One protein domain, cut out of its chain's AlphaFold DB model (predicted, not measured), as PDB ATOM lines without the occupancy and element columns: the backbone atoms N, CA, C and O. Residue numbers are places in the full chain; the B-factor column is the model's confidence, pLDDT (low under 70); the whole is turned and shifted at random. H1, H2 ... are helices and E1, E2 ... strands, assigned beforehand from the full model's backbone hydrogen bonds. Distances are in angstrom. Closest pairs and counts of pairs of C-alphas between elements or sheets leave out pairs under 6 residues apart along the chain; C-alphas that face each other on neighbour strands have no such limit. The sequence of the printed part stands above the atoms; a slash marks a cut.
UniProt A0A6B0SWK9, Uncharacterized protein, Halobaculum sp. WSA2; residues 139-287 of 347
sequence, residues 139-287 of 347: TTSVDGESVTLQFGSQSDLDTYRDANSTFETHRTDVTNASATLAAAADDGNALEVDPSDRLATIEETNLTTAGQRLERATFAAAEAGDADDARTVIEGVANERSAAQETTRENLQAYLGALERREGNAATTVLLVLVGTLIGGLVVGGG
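This is residues 139 to 287 of the 347 residues of an uncharacterized protein of Halobaculum sp. WSA2 (UniProt A0A6B0SWK9). A long, slim helical bundle: the two longest helices, H1 and H4, run the same way, H2 and H3 follow one another back along them, and H5 folds back at the end of H4. A small two-strand hairpin, E1 and E2, packs on H3 and H4 near the other end. The 149 printed residues hold two strands, then five helices; the sheet is antiparallel and the class mostly helix. The whole is a loose rod, with a radius of gyration of the C-alphas of 18.5 A and spans of 61 by 27 by 23 A.

E1, residues 139 to 142, and E2, residues 145 to 151, form a hairpin, with N 140 and O 147 2.8 A apart, within hydrogen-bond range. H1, residues 154 to 186, touches H2, residues 195 to 204, opposite ways, with its residues 173 to 181 alone; the closest C-alphas, Ala 177 and Arg 198, are 5.1 A apart. H3, residues 207 to 223, touches H1 at a shallow tilt of 29 degrees, opposite ways, closest at the C-alphas of Ala 163 and Leu 214, 4.8 A. H4, residues 227 to 260, touches H1 the same way at a shallow tilt of 21 degrees, closest at the C-alphas of Ala 185 and Tyr 255, 4.8 A. H5, residues 265 to 285, touches H4 with its residues 267 to 271 alone; the C-alphas of Leu 259 and Ala 267, the closest, are 5.6 A apart. H1 and H5 are apart. Each O i to N i+4 pair is within hydrogen-bond range in H1, H2 and H4, against 11 of 13 in H3 and 13 of 17 in H5.

E1 begins at C-alpha 139, (-54.024, -2.748, 59.222). H1 is 47.3 A long, H3 25.0 A, H4 49.3 A and H5 31.0 A, ending at C-alpha 285, (-35.416, 12.507, 40.998).

The two C-alphas farthest apart, Gly 225 and Gly 264, are 61.2 A apart. The printed part has no cut and no long link. The model's pLDDT is under 70 at residue 225 and residues 263 to 287.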
ATOM      1  N   THR A 139     -53.236  -2.839  60.450       90.06
ATOM      2  CA  THR A 139     -54.024  -2.748  59.222       90.06
ATOM      3  C   THR A 139     -53.711  -1.420  58.546       90.06
ATOM      4  O   THR A 139     -53.704  -0.377  59.205       90.06
ATOM      5  N   THR A 140     -53.435  -1.463  57.248       91.38
ATOM      6  CA  THR A 140     -53.269  -0.293  56.384       91.38
ATOM      7  C   THR A 140     -54.277  -0.349  55.238       91.38
ATOM      8  O   THR A 140     -54.872  -1.395  54.979       91.38
ATOM      9  N   SER A 141     -54.495   0.777  54.565       88.31
ATOM     10  CA  SER A 141     -55.366   0.854  53.393       88.31
ATOM     11  C   SER A 141     -54.517   1.026  52.141       88.31
ATOM     12  O   SER A 141     -53.758   1.984  52.050       88.31
ATOM     13  N   VAL A 142     -54.700   0.147  51.160       87.56
ATOM     14  CA  VAL A 142     -54.062   0.220  49.842       87.56
ATOM     15  C   VAL A 142     -55.152   0.235  48.789       87.56
ATOM     16  O   VAL A 142     -55.977  -0.669  48.758       87.56
ATOM     17  N   ASP A 143     -55.205   1.281  47.963       83.38
ATOM     18  CA  ASP A 143     -56.205   1.414  46.890       83.38
ATOM     19  C   ASP A 143     -57.673   1.243  47.366       83.38
ATOM     20  O   ASP A 143     -58.567   0.868  46.609       83.38
ATOM     21  N   GLY A 144     -57.941   1.570  48.637       79.19
ATOM     22  CA  GLY A 144     -59.257   1.447  49.279       79.19
ATOM     23  C   GLY A 144     -59.560   0.075  49.891       79.19
ATOM     24  O   GLY A 144     -60.610  -0.087  50.514       79.19
ATOM     25  N   GLU A 145     -58.651  -0.890  49.765       82.38
ATOM     26  CA  GLU A 145     -58.737  -2.207  50.392       82.38
ATOM     27  C   GLU A 145     -57.921  -2.242  51.690       82.38
ATOM     28  O   GLU A 145     -56.846  -1.650  51.793       82.38
ATOM     29  N   SER A 146     -58.448  -2.912  52.717       85.69
ATOM     30  CA  SER A 146     -57.746  -3.079  53.993       85.69
ATOM     31  C   SER A 146     -56.814  -4.283  53.927       85.69
ATOM     32  O   SER A 146     -57.279  -5.405  53.751       85.69
ATOM     33  N   VAL A 147     -55.521  -4.044  54.126       89.88
ATOM     34  CA  VAL A 147     -54.465  -5.064  54.156       89.88
ATOM     35  C   VAL A 147     -53.897  -5.125  55.569       89.88
ATOM     36  O   VAL A 147     -53.618  -4.086  56.173       89.88
ATOM     37  N   THR A 148     -53.738  -6.324  56.124       88.56
ATOM     38  CA  THR A 148     -53.143  -6.510  57.454       88.56
ATOM     39  C   THR A 148     -51.716  -7.007  57.298       88.56
ATOM     40  O   THR A 148     -51.476  -7.962  56.582       88.56
ATOM     41  N   LEU A 149     -50.774  -6.344  57.965       88.38
ATOM     42  CA  LEU A 149     -49.369  -6.732  57.993       88.38
ATOM     43  C   LEU A 149     -48.990  -7.188  59.395       88.38
ATOM     44  O   LEU A 149     -49.292  -6.492  60.371       88.38
ATOM     45  N   GLN A 150     -48.289  -8.308  59.493       86.06
ATOM     46  CA  GLN A 150     -47.659  -8.814  60.704       86.06
ATOM     47  C   GLN A 150     -46.154  -8.576  60.664       86.06
ATOM     48  O   GLN A 150     -45.523  -8.597  59.618       86.06
ATOM     49  N   PHE A 151     -45.571  -8.361  61.834       85.81
ATOM     50  CA  PHE A 151     -44.168  -8.042  62.033       85.81
ATOM     51  C   PHE A 151     -43.588  -8.942  63.122       85.81
ATOM     52  O   PHE A 151     -44.228  -9.216  64.146       85.81
ATOM     53  N   GLY A 152     -42.332  -9.353  62.925       76.69
ATOM     54  CA  GLY A 152     -41.598 -10.192  63.873       76.69
ATOM     55  C   GLY A 152     -41.248  -9.485  65.188       76.69
ATOM     56  O   GLY A 152     -40.966 -10.147  66.186       76.69
ATOM     57  N   SER A 153     -41.286  -8.147  65.227       81.94
ATOM     58  CA  SER A 153     -41.000  -7.364  66.431       81.94
ATOM     59  C   SER A 153     -41.784  -6.046  66.502       81.94
ATOM     60  O   SER A 153     -42.198  -5.485  65.486       81.94
ATOM     61  N   GLN A 154     -41.946  -5.510  67.720       84.50
ATOM     62  CA  GLN A 154     -42.543  -4.185  67.943       84.50
ATOM     63  C   GLN A 154     -41.725  -3.093  67.245       84.50
ATOM     64  O   GLN A 154     -42.295  -2.148  66.713       84.50
ATOM     65  N   SER A 155     -40.396  -3.236  67.225       89.50
ATOM     66  CA  SER A 155     -39.486  -2.274  66.598       89.50
ATOM     67  C   SER A 155     -39.714  -2.172  65.089       89.50
ATOM     68  O   SER A 155     -39.640  -1.076  64.533       89.50
ATOM     69  N   ASP A 156     -39.994  -3.295  64.427       90.69
ATOM     70  CA  ASP A 156     -40.273  -3.317  62.988       90.69
ATOM     71  C   ASP A 156     -41.640  -2.705  62.688       90.69
ATOM     72  O   ASP A 156     -41.767  -1.886  61.778       90.69
ATOM     73  N   LEU A 157     -42.641  -3.022  63.516       91.44
ATOM     74  CA  LEU A 157     -43.958  -2.401  63.431       91.44
ATOM     75  C   LEU A 157     -43.891  -0.877  63.633       91.44
ATOM     76  O   LEU A 157     -44.514  -0.127  62.882       91.44
ATOM     77  N   ASP A 158     -43.134  -0.402  64.621       92.88
ATOM     78  CA  ASP A 158     -42.964   1.032  64.870       92.88
ATOM     79  C   ASP A 158     -42.216   1.710  63.711       92.88
ATOM     80  O   ASP A 158     -42.645   2.757  63.231       92.88
ATOM     81  N   THR A 159     -41.180   1.059  63.167       95.56
ATOM     82  CA  THR A 159     -40.464   1.534  61.968       95.56
ATOM     83  C   THR A 159     -41.402   1.660  60.765       95.56
ATOM     84  O   THR A 159     -41.340   2.650  60.030       95.56
ATOM     85  N   TYR A 160     -42.289   0.683  60.563       96.06
ATOM     86  CA  TYR A 160     -43.314   0.738  59.526       96.06
ATOM     87  C   TYR A 160     -44.299   1.887  59.753       96.06
ATOM     88  O   TYR A 160     -44.549   2.661  58.830       96.06
ATOM     89  N   ARG A 161     -44.825   2.048  60.973       96.38
ATOM     90  CA  ARG A 161     -45.779   3.121  61.307       96.38
ATOM     91  C   ARG A 161     -45.187   4.508  61.090       96.38
ATOM     92  O   ARG A 161     -45.846   5.360  60.494       96.38
ATOM     93  N   ASP A 162     -43.943   4.716  61.510       96.81
ATOM     94  CA  ASP A 162     -43.227   5.976  61.313       96.81
ATOM     95  C   ASP A 162     -42.999   6.261  59.823       96.81
ATOM     96  O   ASP A 162     -43.217   7.384  59.352       96.81
ATOM     97  N   ALA A 163     -42.604   5.241  59.054       95.44
ATOM     98  CA  ALA A 163     -42.432   5.363  57.612       95.44
ATOM     99  C   ALA A 163     -43.760   5.652  56.892       95.44
ATOM    100  O   ALA A 163     -43.784   6.500  55.998       95.44
ATOM    101  N   ASN A 164     -44.855   5.007  57.307       96.00
ATOM    102  CA  ASN A 164     -46.183   5.208  56.731       96.00
ATOM    103  C   ASN A 164     -46.703   6.621  57.010       96.00
ATOM    104  O   ASN A 164     -47.047   7.348  56.085       96.00
ATOM    105  N   SER A 165     -46.643   7.057  58.270       95.75
ATOM    106  CA  SER A 165     -47.015   8.417  58.678       95.75
ATOM    107  C   SER A 165     -46.209   9.488  57.930       95.75
ATOM    108  O   SER A 165     -46.761  10.478  57.439       95.75
ATOM    109  N   THR A 166     -44.898   9.267  57.765       94.69
ATOM    110  CA  THR A 166     -44.028  10.170  56.995       94.69
ATOM    111  C   THR A 166     -44.448  10.231  55.528       94.69
ATOM    112  O   THR A 166     -44.553  11.320  54.963       94.69
ATOM    113  N   PHE A 167     -44.703   9.080  54.902       94.62
ATOM    114  CA  PHE A 167     -45.136   9.015  53.510       94.62
ATOM    115  C   PHE A 167     -46.496   9.688  53.293       94.62
ATOM    116  O   PHE A 167     -46.620  10.502  52.381       94.62
ATOM    117  N   GLU A 168     -47.483   9.428  54.151       94.00
ATOM    118  CA  GLU A 168     -48.810  10.048  54.081       94.00
ATOM    119  C   GLU A 168     -48.745  11.572  54.240       94.00
ATOM    120  O   GLU A 168     -49.377  12.303  53.468       94.00
ATOM    121  N   THR A 169     -47.944  12.051  55.196       94.50
ATOM    122  CA  THR A 169     -47.701  13.484  55.409       94.50
ATOM    123  C   THR A 169     -47.103  14.101  54.149       94.50
ATOM    124  O   THR A 169     -47.654  15.044  53.589       94.50
ATOM    125  N   HIS A 170     -46.035  13.501  53.623       93.38
ATOM    126  CA  HIS A 170     -45.353  13.995  52.430       93.38
ATOM    127  C   HIS A 170     -46.232  13.970  51.174       93.38
ATOM    128  O   HIS A 170     -46.225  14.909  50.377       93.38
ATOM    129  N   ARG A 171     -47.036  12.918  50.998       93.44
ATOM    130  CA  ARG A 171     -48.019  12.819  49.912       93.44
ATOM    131  C   ARG A 171     -49.044  13.949  50.007       93.44
ATOM    132  O   ARG A 171     -49.364  14.575  48.996       93.44
ATOM    133  N   THR A 172     -49.535  14.216  51.214       92.94
ATOM    134  CA  THR A 172     -50.515  15.272  51.489       92.94
ATOM    135  C   THR A 172     -49.932  16.657  51.224       92.94
ATOM    136  O   THR A 172     -50.563  17.454  50.533       92.94
ATOM    137  N   ASP A 173     -48.709  16.925  51.679       91.31
ATOM    138  CA  ASP A 173     -48.026  18.207  51.478       91.31
ATOM    139  C   ASP A 173     -47.800  18.508  49.989       91.31
ATOM    140  O   ASP A 173     -48.155  19.590  49.516       91.31
ATOM    141  N   VAL A 174     -47.295  17.532  49.222       89.94
ATOM    142  CA  VAL A 174     -47.095  17.661  47.766       89.94
ATOM    143  C   VAL A 174     -48.424  17.895  47.040       89.94
ATOM    144  O   VAL A 174     -48.531  18.771  46.174       89.94
ATOM    145  N   THR A 175     -49.465  17.146  47.411       90.50
ATOM    146  CA  THR A 175     -50.799  17.277  46.806       90.50
ATOM    147  C   THR A 175     -51.405  18.649  47.107       90.50
ATOM    148  O   THR A 175     -51.858  19.329  46.191       90.50
ATOM    149  N   ASN A 176     -51.340  19.113  48.356       92.69
ATOM    150  CA  ASN A 176     -51.862  20.417  48.767       92.69
ATOM    151  C   ASN A 176     -51.092  21.580  48.132       92.69
ATOM    152  O   ASN A 176     -51.698  22.557  47.678       92.69
ATOM    153  N   ALA A 177     -49.759  21.488  48.081       89.44
ATOM    154  CA  ALA A 177     -48.918  22.506  47.467       89.44
ATOM    155  C   ALA A 177     -49.228  22.650  45.972       89.44
ATOM    156  O   ALA A 177     -49.434  23.766  45.494       89.44
ATOM    157  N   SER A 178     -49.336  21.531  45.251       90.69
ATOM    158  CA  SER A 178     -49.664  21.550  43.823       90.69
ATOM    159  C   SER A 178     -51.109  21.990  43.555       90.69
ATOM    160  O   SER A 178     -51.332  22.813  42.670       90.69
ATOM    161  N   ALA A 179     -52.082  21.543  44.355       91.12
ATOM    162  CA  ALA A 179     -53.478  21.968  44.237       91.12
ATOM    163  C   ALA A 179     -53.650  23.476  44.484       91.12
ATOM    164  O   ALA A 179     -54.448  24.123  43.812       91.12
ATOM    165  N   THR A 180     -52.865  24.058  45.396       91.12
ATOM    166  CA  THR A 180     -52.866  25.512  45.631       91.12
ATOM    167  C   THR A 180     -52.409  26.282  44.389       91.12
ATOM    168  O   THR A 180     -52.995  27.310  44.055       91.12
ATOM    169  N   LEU A 181     -51.392  25.779  43.681       87.06
ATOM    170  CA  LEU A 181     -50.937  26.377  42.422       87.06
ATOM    171  C   LEU A 181     -52.005  26.243  41.329       87.06
ATOM    172  O   LEU A 181     -52.294  27.218  40.643       87.06
ATOM    173  N   ALA A 182     -52.639  25.076  41.201       89.19
ATOM    174  CA  ALA A 182     -53.727  24.878  40.244       89.19
ATOM    175  C   ALA A 182     -54.925  25.808  40.519       89.19
ATOM    176  O   ALA A 182     -55.381  26.495  39.611       89.19
ATOM    177  N   ALA A 183     -55.367  25.927  41.774       90.06
ATOM    178  CA  ALA A 183     -56.458  26.829  42.152       90.06
ATOM    179  C   ALA A 183     -56.131  28.300  41.835       90.06
ATOM    180  O   ALA A 183     -56.957  29.024  41.286       90.06
ATOM    181  N   ALA A 184     -54.890  28.734  42.091       88.31
ATOM    182  CA  ALA A 184     -54.439  30.075  41.719       88.31
ATOM    183  C   ALA A 184     -54.500  30.318  40.200       88.31
ATOM    184  O   ALA A 184     -54.754  31.441  39.757       88.31
ATOM    185  N   ALA A 185     -54.252  29.278  39.403       87.19
ATOM    186  CA  ALA A 185     -54.369  29.317  37.951       87.19
ATOM    187  C   ALA A 185     -55.829  29.514  37.512       87.19
ATOM    188  O   ALA A 185     -56.105  30.398  36.696       87.19
ATOM    189  N   ASP A 186     -56.743  28.734  38.091       88.31
ATOM    190  CA  ASP A 186     -58.172  28.726  37.760       88.31
ATOM    191  C   ASP A 186     -58.882  30.016  38.188       88.31
ATOM    192  O   ASP A 186     -59.669  30.579  37.423       88.31
ATOM    193  N   ASP A 187     -58.540  30.545  39.364       89.19
ATOM    194  CA  ASP A 187     -59.110  31.790  39.892       89.19
ATOM    195  C   ASP A 187     -58.549  33.044  39.204       89.19
ATOM    196  O   ASP A 187     -58.990  34.166  39.462       89.19
ATOM    197  N   GLY A 188     -57.544  32.885  38.337       82.62
ATOM    198  CA  GLY A 188     -56.827  34.011  37.756       82.62
ATOM    199  C   GLY A 188     -56.038  34.797  38.809       82.62
ATOM    200  O   GLY A 188     -55.828  35.991  38.649       82.62
ATOM    201  N   ASN A 189     -55.550  34.159  39.866       86.50
ATOM    202  CA  ASN A 189     -54.715  34.795  40.891       86.50
ATOM    203  C   ASN A 189     -53.277  34.263  40.861       86.50
ATOM    204  O   ASN A 189     -52.527  34.391  41.822       86.50
ATOM    205  N   ALA A 190     -52.849  33.708  39.721       77.75
ATOM    206  CA  ALA A 190     -51.544  33.070  39.566       77.75
ATOM    207  C   ALA A 190     -50.345  33.972  39.923       77.75
ATOM    208  O   ALA A 190     -49.314  33.464  40.342       77.75
ATOM    209  N   LEU A 191     -50.478  35.298  39.782       73.19
ATOM    210  CA  LEU A 191     -49.432  36.269  40.144       73.19
ATOM    211  C   LEU A 191     -49.469  36.695  41.622       73.19
ATOM    212  O   LEU A 191     -48.531  37.336  42.085       73.19
ATOM    213  N   GLU A 192     -50.558  36.404  42.335       77.88
ATOM    214  CA  GLU A 192     -50.747  36.769  43.745       77.88
ATOM    215  C   GLU A 192     -50.265  35.663  44.688       77.88
ATOM    216  O   GLU A 192     -49.923  35.927  45.840       77.88
ATOM    217  N   VAL A 193     -50.216  34.424  44.193       77.81
ATOM    218  CA  VAL A 193     -49.641  33.287  44.907       77.81
ATOM    219  C   VAL A 193     -48.149  33.225  44.619       77.81
ATOM    220  O   VAL A 193     -47.756  33.098  43.462       77.81
ATOM    221  N   ASP A 194     -47.330  33.283  45.670       78.25
ATOM    222  CA  ASP A 194     -45.894  33.029  45.566       78.25
ATOM    223  C   ASP A 194     -45.659  31.531  45.294       78.25
ATOM    224  O   ASP A 194     -45.950  30.691  46.158       78.25
ATOM    225  N   PRO A 195     -45.158  31.157  44.103       78.69
ATOM    226  CA  PRO A 195     -44.909  29.760  43.787       78.69
ATOM    227  C   PRO A 195     -43.682  29.206  44.517       78.69
ATOM    228  O   PRO A 195     -43.546  27.988  44.607       78.69
ATOM    229  N   SER A 196     -42.803  30.060  45.047       76.00
ATOM    230  CA  SER A 196     -41.508  29.666  45.615       76.00
ATOM    231  C   SER A 196     -41.679  28.748  46.824       76.00
ATOM    232  O   SER A 196     -41.092  27.670  46.852       76.00
ATOM    233  N   ASP A 197     -42.556  29.106  47.766       78.44
ATOM    234  CA  ASP A 197     -42.832  28.298  48.964       78.44
ATOM    235  C   ASP A 197     -43.471  26.944  48.614       78.44
ATOM    236  O   ASP A 197     -43.204  25.916  49.243       78.44
ATOM    237  N   ARG A 198     -44.318  26.923  47.577       84.19
ATOM    238  CA  ARG A 198     -45.011  25.707  47.126       84.19
ATOM    239  C   ARG A 198     -44.070  24.767  46.388       84.19
ATOM    240  O   ARG A 198     -44.107  23.567  46.633       84.19
ATOM    241  N   LEU A 199     -43.209  25.307  45.531       79.56
ATOM    242  CA  LEU A 199     -42.161  24.541  44.865       79.56
ATOM    243  C   LEU A 199     -41.130  24.019  45.861       79.56
ATOM    244  O   LEU A 199     -40.780  22.848  45.777       79.56
ATOM    245  N   ALA A 200     -40.713  24.838  46.831       79.19
ATOM    246  CA  ALA A 200     -39.819  24.405  47.899       79.19
ATOM    247  C   ALA A 200     -40.424  23.231  48.676       79.19
ATOM    248  O   ALA A 200     -39.743  22.237  48.883       79.19
ATOM    249  N   THR A 201     -41.722  23.289  49.000       82.19
ATOM    250  CA  THR A 201     -42.435  22.153  49.607       82.19
ATOM    251  C   THR A 201     -42.387  20.925  48.688       82.19
ATOM    252  O   THR A 201     -41.967  19.856  49.108       82.19
ATOM    253  N   ILE A 202     -42.745  21.057  47.405       81.69
ATOM    254  CA  ILE A 202     -42.733  19.927  46.455       81.69
ATOM    255  C   ILE A 202     -41.332  19.294  46.326       81.69
ATOM    256  O   ILE A 202     -41.217  18.071  46.220       81.69
ATOM    257  N   GLU A 203     -40.273  20.105  46.340       76.75
ATOM    258  CA  GLU A 203     -38.882  19.654  46.233       76.75
ATOM    259  C   GLU A 203     -38.349  19.045  47.543       76.75
ATOM    260  O   GLU A 203     -37.741  17.971  47.523       76.75
ATOM    261  N   GLU A 204     -38.589  19.697  48.682       75.50
ATOM    262  CA  GLU A 204     -38.075  19.306  50.001       75.50
ATOM    263  C   GLU A 204     -38.743  18.032  50.522       75.50
ATOM    264  O   GLU A 204     -38.075  17.146  51.062       75.50
ATOM    265  N   THR A 205     -40.047  17.893  50.288       77.94
ATOM    266  CA  THR A 205     -40.867  16.790  50.791       77.94
ATOM    267  C   THR A 205     -40.479  15.420  50.199       77.94
ATOM    268  O   THR A 205     -40.942  14.394  50.682       77.94
ATOM    269  N   ASN A 206     -39.598  15.362  49.186       81.88
ATOM    270  CA  ASN A 206     -38.934  14.157  48.648       81.88
ATOM    271  C   ASN A 206     -39.758  12.855  48.772       81.88
ATOM    272  O   ASN A 206     -39.348  11.866  49.398       81.88
ATOM    273  N   LEU A 207     -40.937  12.859  48.141       86.25
ATOM    274  CA  LEU A 207     -41.918  11.773  48.210       86.25
ATOM    275  C   LEU A 207     -41.329  10.416  47.786       86.25
ATOM    276  O   LEU A 207     -41.715   9.367  48.299       86.25
ATOM    277  N   THR A 208     -40.349  10.430  46.880       85.94
ATOM    278  CA  THR A 208     -39.609   9.232  46.467       85.94
ATOM    279  C   THR A 208     -38.864   8.594  47.634       85.94
ATOM    280  O   THR A 208     -38.969   7.383  47.821       85.94
ATOM    281  N   THR A 209     -38.146   9.387  48.435       88.00
ATOM    282  CA  THR A 209     -37.390   8.880  49.589       88.00
ATOM    283  C   THR A 209     -38.318   8.361  50.681       88.00
ATOM    284  O   THR A 209     -38.036   7.310  51.256       88.00
ATOM    285  N   ALA A 210     -39.428   9.055  50.953       90.12
ATOM    286  CA  ALA A 210     -40.425   8.572  51.907       90.12
ATOM    287  C   ALA A 210     -41.068   7.259  51.442       90.12
ATOM    288  O   ALA A 210     -41.092   6.299  52.208       90.12
ATOM    289  N   GLY A 211     -41.456   7.165  50.164       90.38
ATOM    290  CA  GLY A 211     -41.971   5.924  49.581       90.38
ATOM    291  C   GLY A 211     -40.964   4.775  49.692       90.38
ATOM    292  O   GLY A 211     -41.299   3.714  50.191       90.38
ATOM    293  N   GLN A 212     -39.689   5.002  49.359       90.94
ATOM    294  CA  GLN A 212     -38.634   3.986  49.506       90.94
ATOM    295  C   GLN A 212     -38.351   3.583  50.961       90.94
ATOM    296  O   GLN A 212     -37.809   2.506  51.214       90.94
ATOM    297  N   ARG A 213     -38.606   4.460  51.940       92.81
ATOM    298  CA  ARG A 213     -38.513   4.102  53.365       92.81
ATOM    299  C   ARG A 213     -39.679   3.206  53.769       92.81
ATOM    300  O   ARG A 213     -39.429   2.200  54.421       92.81
ATOM    301  N   LEU A 214     -40.894   3.529  53.330       95.38
ATOM    302  CA  LEU A 214     -42.081   2.713  53.572       95.38
ATOM    303  C   LEU A 214     -41.989   1.343  52.882       95.38
ATOM    304  O   LEU A 214     -42.173   0.322  53.538       95.38
ATOM    305  N   GLU A 215     -41.595   1.306  51.605       92.56
ATOM    306  CA  GLU A 215     -41.325   0.068  50.857       92.56
ATOM    307  C   GLU A 215     -40.313  -0.811  51.617       92.56
ATOM    308  O   GLU A 215     -40.531  -2.006  51.799       92.56
ATOM    309  N   ARG A 216     -39.231  -0.212  52.144       91.75
ATOM    310  CA  ARG A 216     -38.226  -0.941  52.932       91.75
ATOM    311  C   ARG A 216     -38.750  -1.468  54.261       91.75
ATOM    312  O   ARG A 216     -38.445  -2.603  54.602       91.75
ATOM    313  N   ALA A 217     -39.509  -0.664  55.000       92.06
ATOM    314  CA  ALA A 217     -40.090  -1.089  56.270       92.06
ATOM    315  C   ALA A 217     -41.120  -2.216  56.081       92.06
ATOM    316  O   ALA A 217     -41.262  -3.079  56.940       92.06
ATOM    317  N   THR A 218     -41.784  -2.252  54.923       93.62
ATOM    318  CA  THR A 218     -42.758  -3.290  54.563       93.62
ATOM    319  C   THR A 218     -42.103  -4.663  54.339       93.62
ATOM    320  O   THR A 218     -42.740  -5.684  54.582       93.62
ATOM    321  N   PHE A 219     -40.816  -4.732  53.963       90.25
ATOM    322  CA  PHE A 219     -40.121  -6.023  53.835       90.25
ATOM    323  C   PHE A 219     -40.022  -6.794  55.154       90.25
ATOM    324  O   PHE A 219     -40.022  -8.019  55.117       90.25
ATOM    325  N   ALA A 220     -40.011  -6.111  56.302       84.44
ATOM    326  CA  ALA A 220     -40.025  -6.786  57.600       84.44
ATOM    327  C   ALA A 220     -41.307  -7.613  57.810       84.44
ATOM    328  O   ALA A 220     -41.271  -8.633  58.493       84.44
ATOM    329  N   ALA A 221     -42.423  -7.217  57.184       84.25
ATOM    330  CA  ALA A 221     -43.647  -8.010  57.196       84.25
ATOM    331  C   ALA A 221     -43.564  -9.233  56.271       84.25
ATOM    332  O   ALA A 221     -43.992 -10.324  56.638       84.25
ATOM    333  N   ALA A 222     -42.919  -9.094  55.108       80.06
ATOM    334  CA  ALA A 222     -42.647 -10.230  54.227       80.06
ATOM    335  C   ALA A 222     -41.731 -11.274  54.894       80.06
ATOM    336  O   ALA A 222     -41.960 -12.473  54.759       80.06
ATOM    337  N   GLU A 223     -40.718 -10.824  55.641       75.25
ATOM    338  CA  GLU A 223     -39.839 -11.696  56.435       75.25
ATOM    339  C   GLU A 223     -40.587 -12.404  57.576       75.25
ATOM    340  O   GLU A 223     -40.204 -13.509  57.961       75.25
ATOM    341  N   ALA A 224     -41.668 -11.802  58.081       73.12
ATOM    342  CA  ALA A 224     -42.532 -12.372  59.112       73.12
ATOM    343  C   ALA A 224     -43.597 -13.349  58.573       73.12
ATOM    344  O   ALA A 224     -44.340 -13.916  59.371       73.12
ATOM    345  N   GLY A 225     -43.657 -13.573  57.254       63.88
ATOM    346  CA  GLY A 225     -44.568 -14.532  56.617       63.88
ATOM    347  C   GLY A 225     -45.672 -13.915  55.754       63.88
ATOM    348  O   GLY A 225     -46.300 -14.643  54.993       63.88
ATOM    349  N   ASP A 226     -45.852 -12.592  55.770       78.38
ATOM    350  CA  ASP A 226     -46.924 -11.896  55.034       78.38
ATOM    351  C   ASP A 226     -46.427 -11.353  53.681       78.38
ATOM    352  O   ASP A 226     -46.582 -10.176  53.350       78.38
ATOM    353  N   ALA A 227     -45.758 -12.193  52.884       76.31
ATOM    354  CA  ALA A 227     -45.094 -11.753  51.653       76.31
ATOM    355  C   ALA A 227     -46.059 -11.193  50.587       76.31
ATOM    356  O   ALA A 227     -45.719 -10.218  49.911       76.31
ATOM    357  N   ASP A 228     -47.250 -11.780  50.444       77.81
ATOM    358  CA  ASP A 228     -48.254 -11.346  49.463       77.81
ATOM    359  C   ASP A 228     -48.919 -10.018  49.867       77.81
ATOM    360  O   ASP A 228     -49.052  -9.104  49.044       77.81
ATOM    361  N   ASP A 229     -49.241  -9.856  51.150       84.88
ATOM    362  CA  ASP A 229     -49.789  -8.609  51.691       84.88
ATOM    363  C   ASP A 229     -48.744  -7.486  51.659       84.88
ATOM    364  O   ASP A 229     -49.019  -6.378  51.192       84.88
ATOM    365  N   ALA A 230     -47.498  -7.777  52.043       87.69
ATOM    366  CA  ALA A 230     -46.378  -6.844  51.937       87.69
ATOM    367  C   ALA A 230     -46.149  -6.379  50.489       87.69
ATOM    368  O   ALA A 230     -45.908  -5.194  50.237       87.69
ATOM    369  N   ARG A 231     -46.262  -7.292  49.517       88.00
ATOM    370  CA  ARG A 231     -46.187  -6.955  48.094       88.00
ATOM    371  C   ARG A 231     -47.316  -6.014  47.679       88.00
ATOM    372  O   ARG A 231     -47.036  -5.028  46.998       88.00
ATOM    373  N   THR A 232     -48.546  -6.290  48.103       90.75
ATOM    374  CA  THR A 232     -49.709  -5.433  47.829       90.75
ATOM    375  C   THR A 232     -49.473  -4.015  48.349       90.75
ATOM    376  O   THR A 232     -49.651  -3.049  47.609       90.75
ATOM    377  N   VAL A 233     -48.953  -3.871  49.574       92.31
ATOM    378  CA  VAL A 233     -48.586  -2.559  50.132       92.31
ATOM    379  C   VAL A 233     -47.482  -1.868  49.323       92.31
ATOM    380  O   VAL A 233     -47.608  -0.683  49.020       92.31
ATOM    381  N   ILE A 234     -46.426  -2.578  48.915       92.25
ATOM    382  CA  ILE A 234     -45.341  -2.005  48.095       92.25
ATOM    383  C   ILE A 234     -45.859  -1.509  46.735       92.25
ATOM    384  O   ILE A 234     -45.499  -0.412  46.297       92.25
ATOM    385  N   GLU A 235     -46.700  -2.299  46.062       90.38
ATOM    386  CA  GLU A 235     -47.317  -1.921  44.787       90.38
ATOM    387  C   GLU A 235     -48.242  -0.703  44.965       90.38
ATOM    388  O   GLU A 235     -48.135   0.262  44.204       90.38
ATOM    389  N   GLY A 236     -49.040  -0.685  46.035       91.31
ATOM    390  CA  GLY A 236     -49.870   0.450  46.438       91.31
ATOM    391  C   GLY A 236     -49.086   1.745  46.624       91.31
ATOM    392  O   GLY A 236     -49.387   2.762  46.003       91.31
ATOM    393  N   VAL A 237     -48.005   1.711  47.405       91.81
ATOM    394  CA  VAL A 237     -47.134   2.877  47.638       91.81
ATOM    395  C   VAL A 237     -46.535   3.401  46.330       91.81
ATOM    396  O   VAL A 237     -46.444   4.616  46.115       91.81
ATOM    397  N   ALA A 238     -46.139   2.506  45.422       88.44
ATOM    398  CA  ALA A 238     -45.625   2.891  44.113       88.44
ATOM    399  C   ALA A 238     -46.704   3.545  43.230       88.44
ATOM    400  O   ALA A 238     -46.400   4.536  42.548       88.44
ATOM    401  N   ASN A 239     -47.937   3.033  43.263       90.38
ATOM    402  CA  ASN A 239     -49.090   3.591  42.555       90.38
ATOM    403  C   ASN A 239     -49.449   4.978  43.094       90.38
ATOM    404  O   ASN A 239     -49.486   5.940  42.328       90.38
ATOM    405  N   GLU A 240     -49.603   5.116  44.410       90.06
ATOM    406  CA  GLU A 240     -49.924   6.388  45.059       90.06
ATOM    407  C   GLU A 240     -48.855   7.454  44.812       90.06
ATOM    408  O   GLU A 240     -49.171   8.599  44.475       90.06
ATOM    409  N   ARG A 241     -47.570   7.086  44.911       90.12
ATOM    410  CA  ARG A 241     -46.464   7.988  44.565       90.12
ATOM    411  C   ARG A 241     -46.558   8.441  43.109       90.12
ATOM    412  O   ARG A 241     -46.335   9.617  42.826       90.12
ATOM    413  N   SER A 242     -46.846   7.523  42.189       87.81
ATOM    414  CA  SER A 242     -46.948   7.836  40.760       87.81
ATOM    415  C   SER A 242     -48.124   8.773  40.480       87.81
ATOM    416  O   SER A 242     -47.934   9.787  39.811       87.81
ATOM    417  N   ALA A 243     -49.289   8.498  41.072       88.25
ATOM    418  CA  ALA A 243     -50.488   9.323  40.961       88.25
ATOM    419  C   ALA A 243     -50.277  10.731  41.539       88.25
ATOM    420  O   ALA A 243     -50.623  11.726  40.900       88.25
ATOM    421  N   ALA A 244     -49.638  10.845  42.709       88.12
ATOM    422  CA  ALA A 244     -49.305  12.139  43.304       88.12
ATOM    423  C   ALA A 244     -48.333  12.948  42.425       88.12
ATOM    424  O   ALA A 244     -48.499  14.158  42.253       88.12
ATOM    425  N   GLN A 245     -47.334  12.293  41.820       87.88
ATOM    426  CA  GLN A 245     -46.401  12.945  40.898       87.88
ATOM    427  C   GLN A 245     -47.066  13.376  39.586       87.88
ATOM    428  O   GLN A 245     -46.739  14.439  39.065       87.88
ATOM    429  N   GLU A 246     -47.956  12.559  39.029       88.25
ATOM    430  CA  GLU A 246     -48.720  12.889  37.825       88.25
ATOM    431  C   GLU A 246     -49.640  14.084  38.074       88.25
ATOM    432  O   GLU A 246     -49.495  15.101  37.398       88.25
ATOM    433  N   THR A 247     -50.438  14.033  39.143       88.44
ATOM    434  CA  THR A 247     -51.308  15.139  39.573       88.44
ATOM    435  C   THR A 247     -50.511  16.427  39.789       88.44
ATOM    436  O   THR A 247     -50.897  17.504  39.341       88.44
ATOM    437  N   THR A 248     -49.340  16.330  40.424       88.25
ATOM    438  CA  THR A 248     -48.459  17.487  40.625       88.25
ATOM    439  C   THR A 248     -47.975  18.073  39.298       88.25
ATOM    440  O   THR A 248     -47.956  19.294  39.140       88.25
ATOM    441  N   ARG A 249     -47.597  17.235  38.322       87.12
ATOM    442  CA  ARG A 249     -47.177  17.703  36.990       87.12
ATOM    443  C   ARG A 249     -48.320  18.392  36.251       87.12
ATOM    444  O   ARG A 249     -48.082  19.438  35.654       87.12
ATOM    445  N   GLU A 250     -49.523  17.833  36.297       88.00
ATOM    446  CA  GLU A 250     -50.713  18.427  35.680       88.00
ATOM    447  C   GLU A 250     -51.039  19.793  36.297       88.00
ATOM    448  O   GLU A 250     -51.180  20.780  35.575       88.00
ATOM    449  N   ASN A 251     -51.040  19.881  37.629       88.50
ATOM    450  CA  ASN A 251     -51.272  21.125  38.364       88.50
ATOM    451  C   ASN A 251     -50.235  22.208  38.029       88.50
ATOM    452  O   ASN A 251     -50.581  23.370  37.803       88.50
ATOM    453  N   LEU A 252     -48.953  21.835  37.944       86.06
ATOM    454  CA  LEU A 252     -47.884  22.755  37.550       86.06
ATOM    455  C   LEU A 252     -48.033  23.218  36.095       86.06
ATOM    456  O   LEU A 252     -47.820  24.393  35.806       86.06
ATOM    457  N   GLN A 253     -48.426  22.330  35.178       85.62
ATOM    458  CA  GLN A 253     -48.689  22.698  33.783       85.62
ATOM    459  C   GLN A 253     -49.877  23.655  33.657       85.62
ATOM    460  O   GLN A 253     -49.798  24.619  32.896       85.62
ATOM    461  N   ALA A 254     -50.952  23.432  34.418       83.56
ATOM    462  CA  ALA A 254     -52.099  24.335  34.459       83.56
ATOM    463  C   ALA A 254     -51.690  25.738  34.936       83.56
ATOM    464  O   ALA A 254     -52.029  26.737  34.292       83.56
ATOM    465  N   TYR A 255     -50.886  25.806  36.000       83.31
ATOM    466  CA  TYR A 255     -50.350  27.058  36.531       83.31
ATOM    467  C   TYR A 255     -49.429  27.784  35.539       83.31
ATOM    468  O   TYR A 255     -49.620  28.974  35.281       83.31
ATOM    469  N   LEU A 256     -48.492  27.074  34.900       84.12
ATOM    470  CA  LEU A 256     -47.630  27.644  33.857       84.12
ATOM    471  C   LEU A 256     -48.445  28.159  32.664       84.12
ATOM    472  O   LEU A 256     -48.235  29.284  32.216       84.12
ATOM    473  N   GLY A 257     -49.433  27.393  32.199       81.75
ATOM    474  CA  GLY A 257     -50.321  27.821  31.120       81.75
ATOM    475  C   GLY A 257     -51.156  29.055  31.480       81.75
ATOM    476  O   GLY A 257     -51.446  29.880  30.614       81.75
ATOM    477  N   ALA A 258     -51.536  29.229  32.749       84.44
ATOM    478  CA  ALA A 258     -52.205  30.446  33.211       84.44
ATOM    479  C   ALA A 258     -51.262  31.660  33.249       84.44
ATOM    480  O   ALA A 258     -51.688  32.761  32.896       84.44
ATOM    481  N   LEU A 259     -49.989  31.465  33.610       80.31
ATOM    482  CA  LEU A 259     -48.967  32.513  33.537       80.31
ATOM    483  C   LEU A 259     -48.669  32.927  32.090       80.31
ATOM    484  O   LEU A 259     -48.612  34.120  31.815       80.31
ATOM    485  N   GLU A 260     -48.551  31.981  31.154       79.56
ATOM    486  CA  GLU A 260     -48.290  32.272  29.733       79.56
ATOM    487  C   GLU A 260     -49.404  33.092  29.073       79.56
ATOM    488  O   GLU A 260     -49.138  33.951  28.232       79.56
ATOM    489  N   ARG A 261     -50.663  32.863  29.465       80.00
ATOM    490  CA  ARG A 261     -51.808  33.642  28.963       80.00
ATOM    491  C   ARG A 261     -51.834  35.077  29.492       80.00
ATOM    492  O   ARG A 261     -52.591  35.895  28.968       80.00
ATOM    493  N   ARG A 262     -51.051  35.399  30.526       73.56
ATOM    494  CA  ARG A 262     -50.939  36.757  31.065       73.56
ATOM    495  C   ARG A 262     -49.797  37.499  30.386       73.56
ATOM    496  O   ARG A 262     -48.627  37.273  30.669       73.56
ATOM    497  N   GLU A 263     -50.143  38.455  29.531       56.88
ATOM    498  CA  GLU A 263     -49.168  39.383  28.959       56.88
ATOM    499  C   GLU A 263     -48.648  40.345  30.048       56.88
ATOM    500  O   GLU A 263     -49.381  41.196  30.550       56.88
ATOM    501  N   GLY A 264     -47.373  40.219  30.440       60.59
ATOM    502  CA  GLY A 264     -46.712  41.180  31.330       60.59
ATOM    503  C   GLY A 264     -45.342  40.724  31.846       60.59
ATOM    504  O   GLY A 264     -45.138  39.545  32.114       60.59
ATOM    505  N   ASN A 265     -44.413  41.671  32.055       60.62
ATOM    506  CA  ASN A 265     -43.046  41.392  32.543       60.62
ATOM    507  C   ASN A 265     -43.014  40.566  33.843       60.62
ATOM    508  O   ASN A 265     -42.092  39.782  34.048       60.62
ATOM    509  N   ALA A 266     -44.017  40.726  34.714       59.59
ATOM    510  CA  ALA A 266     -44.137  39.959  35.952       59.59
ATOM    511  C   ALA A 266     -44.370  38.459  35.691       59.59
ATOM    512  O   ALA A 266     -43.750  37.627  36.350       59.59
ATOM    513  N   ALA A 267     -45.193  38.112  34.697       60.25
ATOM    514  CA  ALA A 267     -45.427  36.722  34.314       60.25
ATOM    515  C   ALA A 267     -44.157  36.090  33.730       60.25
ATOM    516  O   ALA A 267     -43.818  34.966  34.084       60.25
ATOM    517  N   THR A 268     -43.398  36.837  32.921       61.28
ATOM    518  CA  THR A 268     -42.138  36.362  32.330       61.28
ATOM    519  C   THR A 268     -41.073  36.056  33.387       61.28
ATOM    520  O   THR A 268     -40.381  35.046  33.280       61.28
ATOM    521  N   THR A 269     -40.947  36.895  34.421       64.75
ATOM    522  CA  THR A 269     -40.003  36.666  35.529       64.75
ATOM    523  C   THR A 269     -40.390  35.439  36.347       64.75
ATOM    524  O   THR A 269     -39.539  34.593  36.612       64.75
ATOM    525  N   VAL A 270     -41.671  35.313  36.710       62.91
ATOM    526  CA  VAL A 270     -42.177  34.150  37.454       62.91
ATOM    527  C   VAL A 270     -41.972  32.869  36.640       62.91
ATOM    528  O   VAL A 270     -41.457  31.885  37.164       62.91
ATOM    529  N   LEU A 271     -42.265  32.904  35.338       65.38
ATOM    530  CA  LEU A 271     -42.056  31.784  34.421       65.38
ATOM    531  C   LEU A 271     -40.576  31.377  34.320       65.38
ATOM    532  O   LEU A 271     -40.268  30.190  34.356       65.38
ATOM    533  N   LEU A 272     -39.649  32.338  34.241       63.22
ATOM    534  CA  LEU A 272     -38.205  32.066  34.208       63.22
ATOM    535  C   LEU A 272     -37.700  31.409  35.498       63.22
ATOM    536  O   LEU A 272     -36.909  30.468  35.426       63.22
ATOM    537  N   VAL A 273     -38.166  31.877  36.661       64.75
ATOM    538  CA  VAL A 273     -37.818  31.280  37.959       64.75
ATOM    539  C   VAL A 273     -38.356  29.852  38.047       64.75
ATOM    540  O   VAL A 273     -37.592  28.944  38.362       64.75
ATOM    541  N   LEU A 274     -39.623  29.634  37.685       62.59
ATOM    542  CA  LEU A 274     -40.264  28.314  37.704       62.59
ATOM    543  C   LEU A 274     -39.614  27.311  36.757       62.59
ATOM    544  O   LEU A 274     -39.350  26.177  37.140       62.59
ATOM    545  N   VAL A 275     -39.358  27.703  35.510       64.44
ATOM    546  CA  VAL A 275     -38.721  26.811  34.535       64.44
ATOM    547  C   VAL A 275     -37.276  26.514  34.954       64.44
ATOM    548  O   VAL A 275     -36.812  25.387  34.791       64.44
ATOM    549  N   GLY A 276     -36.582  27.490  35.548       59.19
ATOM    550  CA  GLY A 276     -35.229  27.318  36.074       59.19
ATOM    551  C   GLY A 276     -35.141  26.312  37.226       59.19
ATOM    552  O   GLY A 276     -34.276  25.436  37.199       59.19
ATOM    553  N   THR A 277     -36.039  26.398  38.211       58.09
ATOM    554  CA  THR A 277     -36.059  25.482  39.368       58.09
ATOM    555  C   THR A 277     -36.552  24.088  38.984       58.09
ATOM    556  O   THR A 277     -35.904  23.087  39.295       58.09
ATOM    557  N   LEU A 278     -37.616  24.007  38.183       56.91
ATOM    558  CA  LEU A 278     -38.248  22.746  37.791       56.91
ATOM    559  C   LEU A 278     -37.326  21.861  36.930       56.91
ATOM    560  O   LEU A 278     -37.325  20.639  37.083       56.91
ATOM    561  N   ILE A 279     -36.480  22.452  36.077       53.25
ATOM    562  CA  ILE A 279     -35.461  21.706  35.313       53.25
ATOM    563  C   ILE A 279     -34.329  21.195  36.228       53.25
ATOM    564  O   ILE A 279     -33.780  20.121  35.973       53.25
ATOM    565  N   GLY A 280     -34.006  21.911  37.310       48.19
ATOM    566  CA  GLY A 280     -32.999  21.498  38.292       48.19
ATOM    567  C   GLY A 280     -33.446  20.322  39.169       48.19
ATOM    568  O   GLY A 280     -32.691  19.363  39.338       48.19
ATOM    569  N   GLY A 281     -34.682  20.359  39.681       46.88
ATOM    570  CA  GLY A 281     -35.215  19.340  40.596       46.88
ATOM    571  C   GLY A 281     -35.710  18.056  39.912       46.88
ATOM    572  O   GLY A 281     -35.494  16.948  40.410       46.88
ATOM    573  N   LEU A 282     -36.329  18.160  38.729       43.00
ATOM    574  CA  LEU A 282     -37.022  17.027  38.097       43.00
ATOM    575  C   LEU A 282     -36.074  16.023  37.408       43.00
ATOM    576  O   LEU A 282     -36.388  14.833  37.306       43.00
ATOM    577  N   VAL A 283     -34.891  16.469  36.977       46.34
ATOM    578  CA  VAL A 283     -33.897  15.623  36.285       46.34
ATOM    579  C   VAL A 283     -33.157  14.687  37.250       46.34
ATOM    580  O   VAL A 283     -32.754  13.595  36.849       46.34
ATOM    581  N   VAL A 284     -33.030  15.053  38.528       47.47
ATOM    582  CA  VAL A 284     -32.293  14.252  39.522       47.47
ATOM    583  C   VAL A 284     -33.183  13.192  40.193       47.47
ATOM    584  O   VAL A 284     -32.676  12.149  40.602       47.47
ATOM    585  N   GLY A 285     -34.508  13.390  40.250       41.06
ATOM    586  CA  GLY A 285     -35.416  12.507  40.998       41.06
ATOM    587  C   GLY A 285     -36.276  11.518  40.192       41.06
ATOM    588  O   GLY A 285     -36.701  10.509  40.750       41.06
ATOM    589  N   GLY A 286     -36.571  11.777  38.908       39.88
ATOM    590  CA  GLY A 286     -37.681  11.086  38.219       39.88
ATOM    591  C   GLY A 286     -37.333  10.118  37.078       39.88
ATOM    592  O   GLY A 286     -38.129   9.238  36.761       39.88
ATOM    593  N   GLY A 287     -36.179  10.262  36.420       34.38
ATOM    594  CA  GLY A 287     -35.989   9.672  35.083       34.38
ATOM    595  C   GLY A 287     -35.403   8.257  35.022       34.38
ATOM    596  O   GLY A 287     -35.713   7.494  34.108       34.38
TER     597      GLY A 287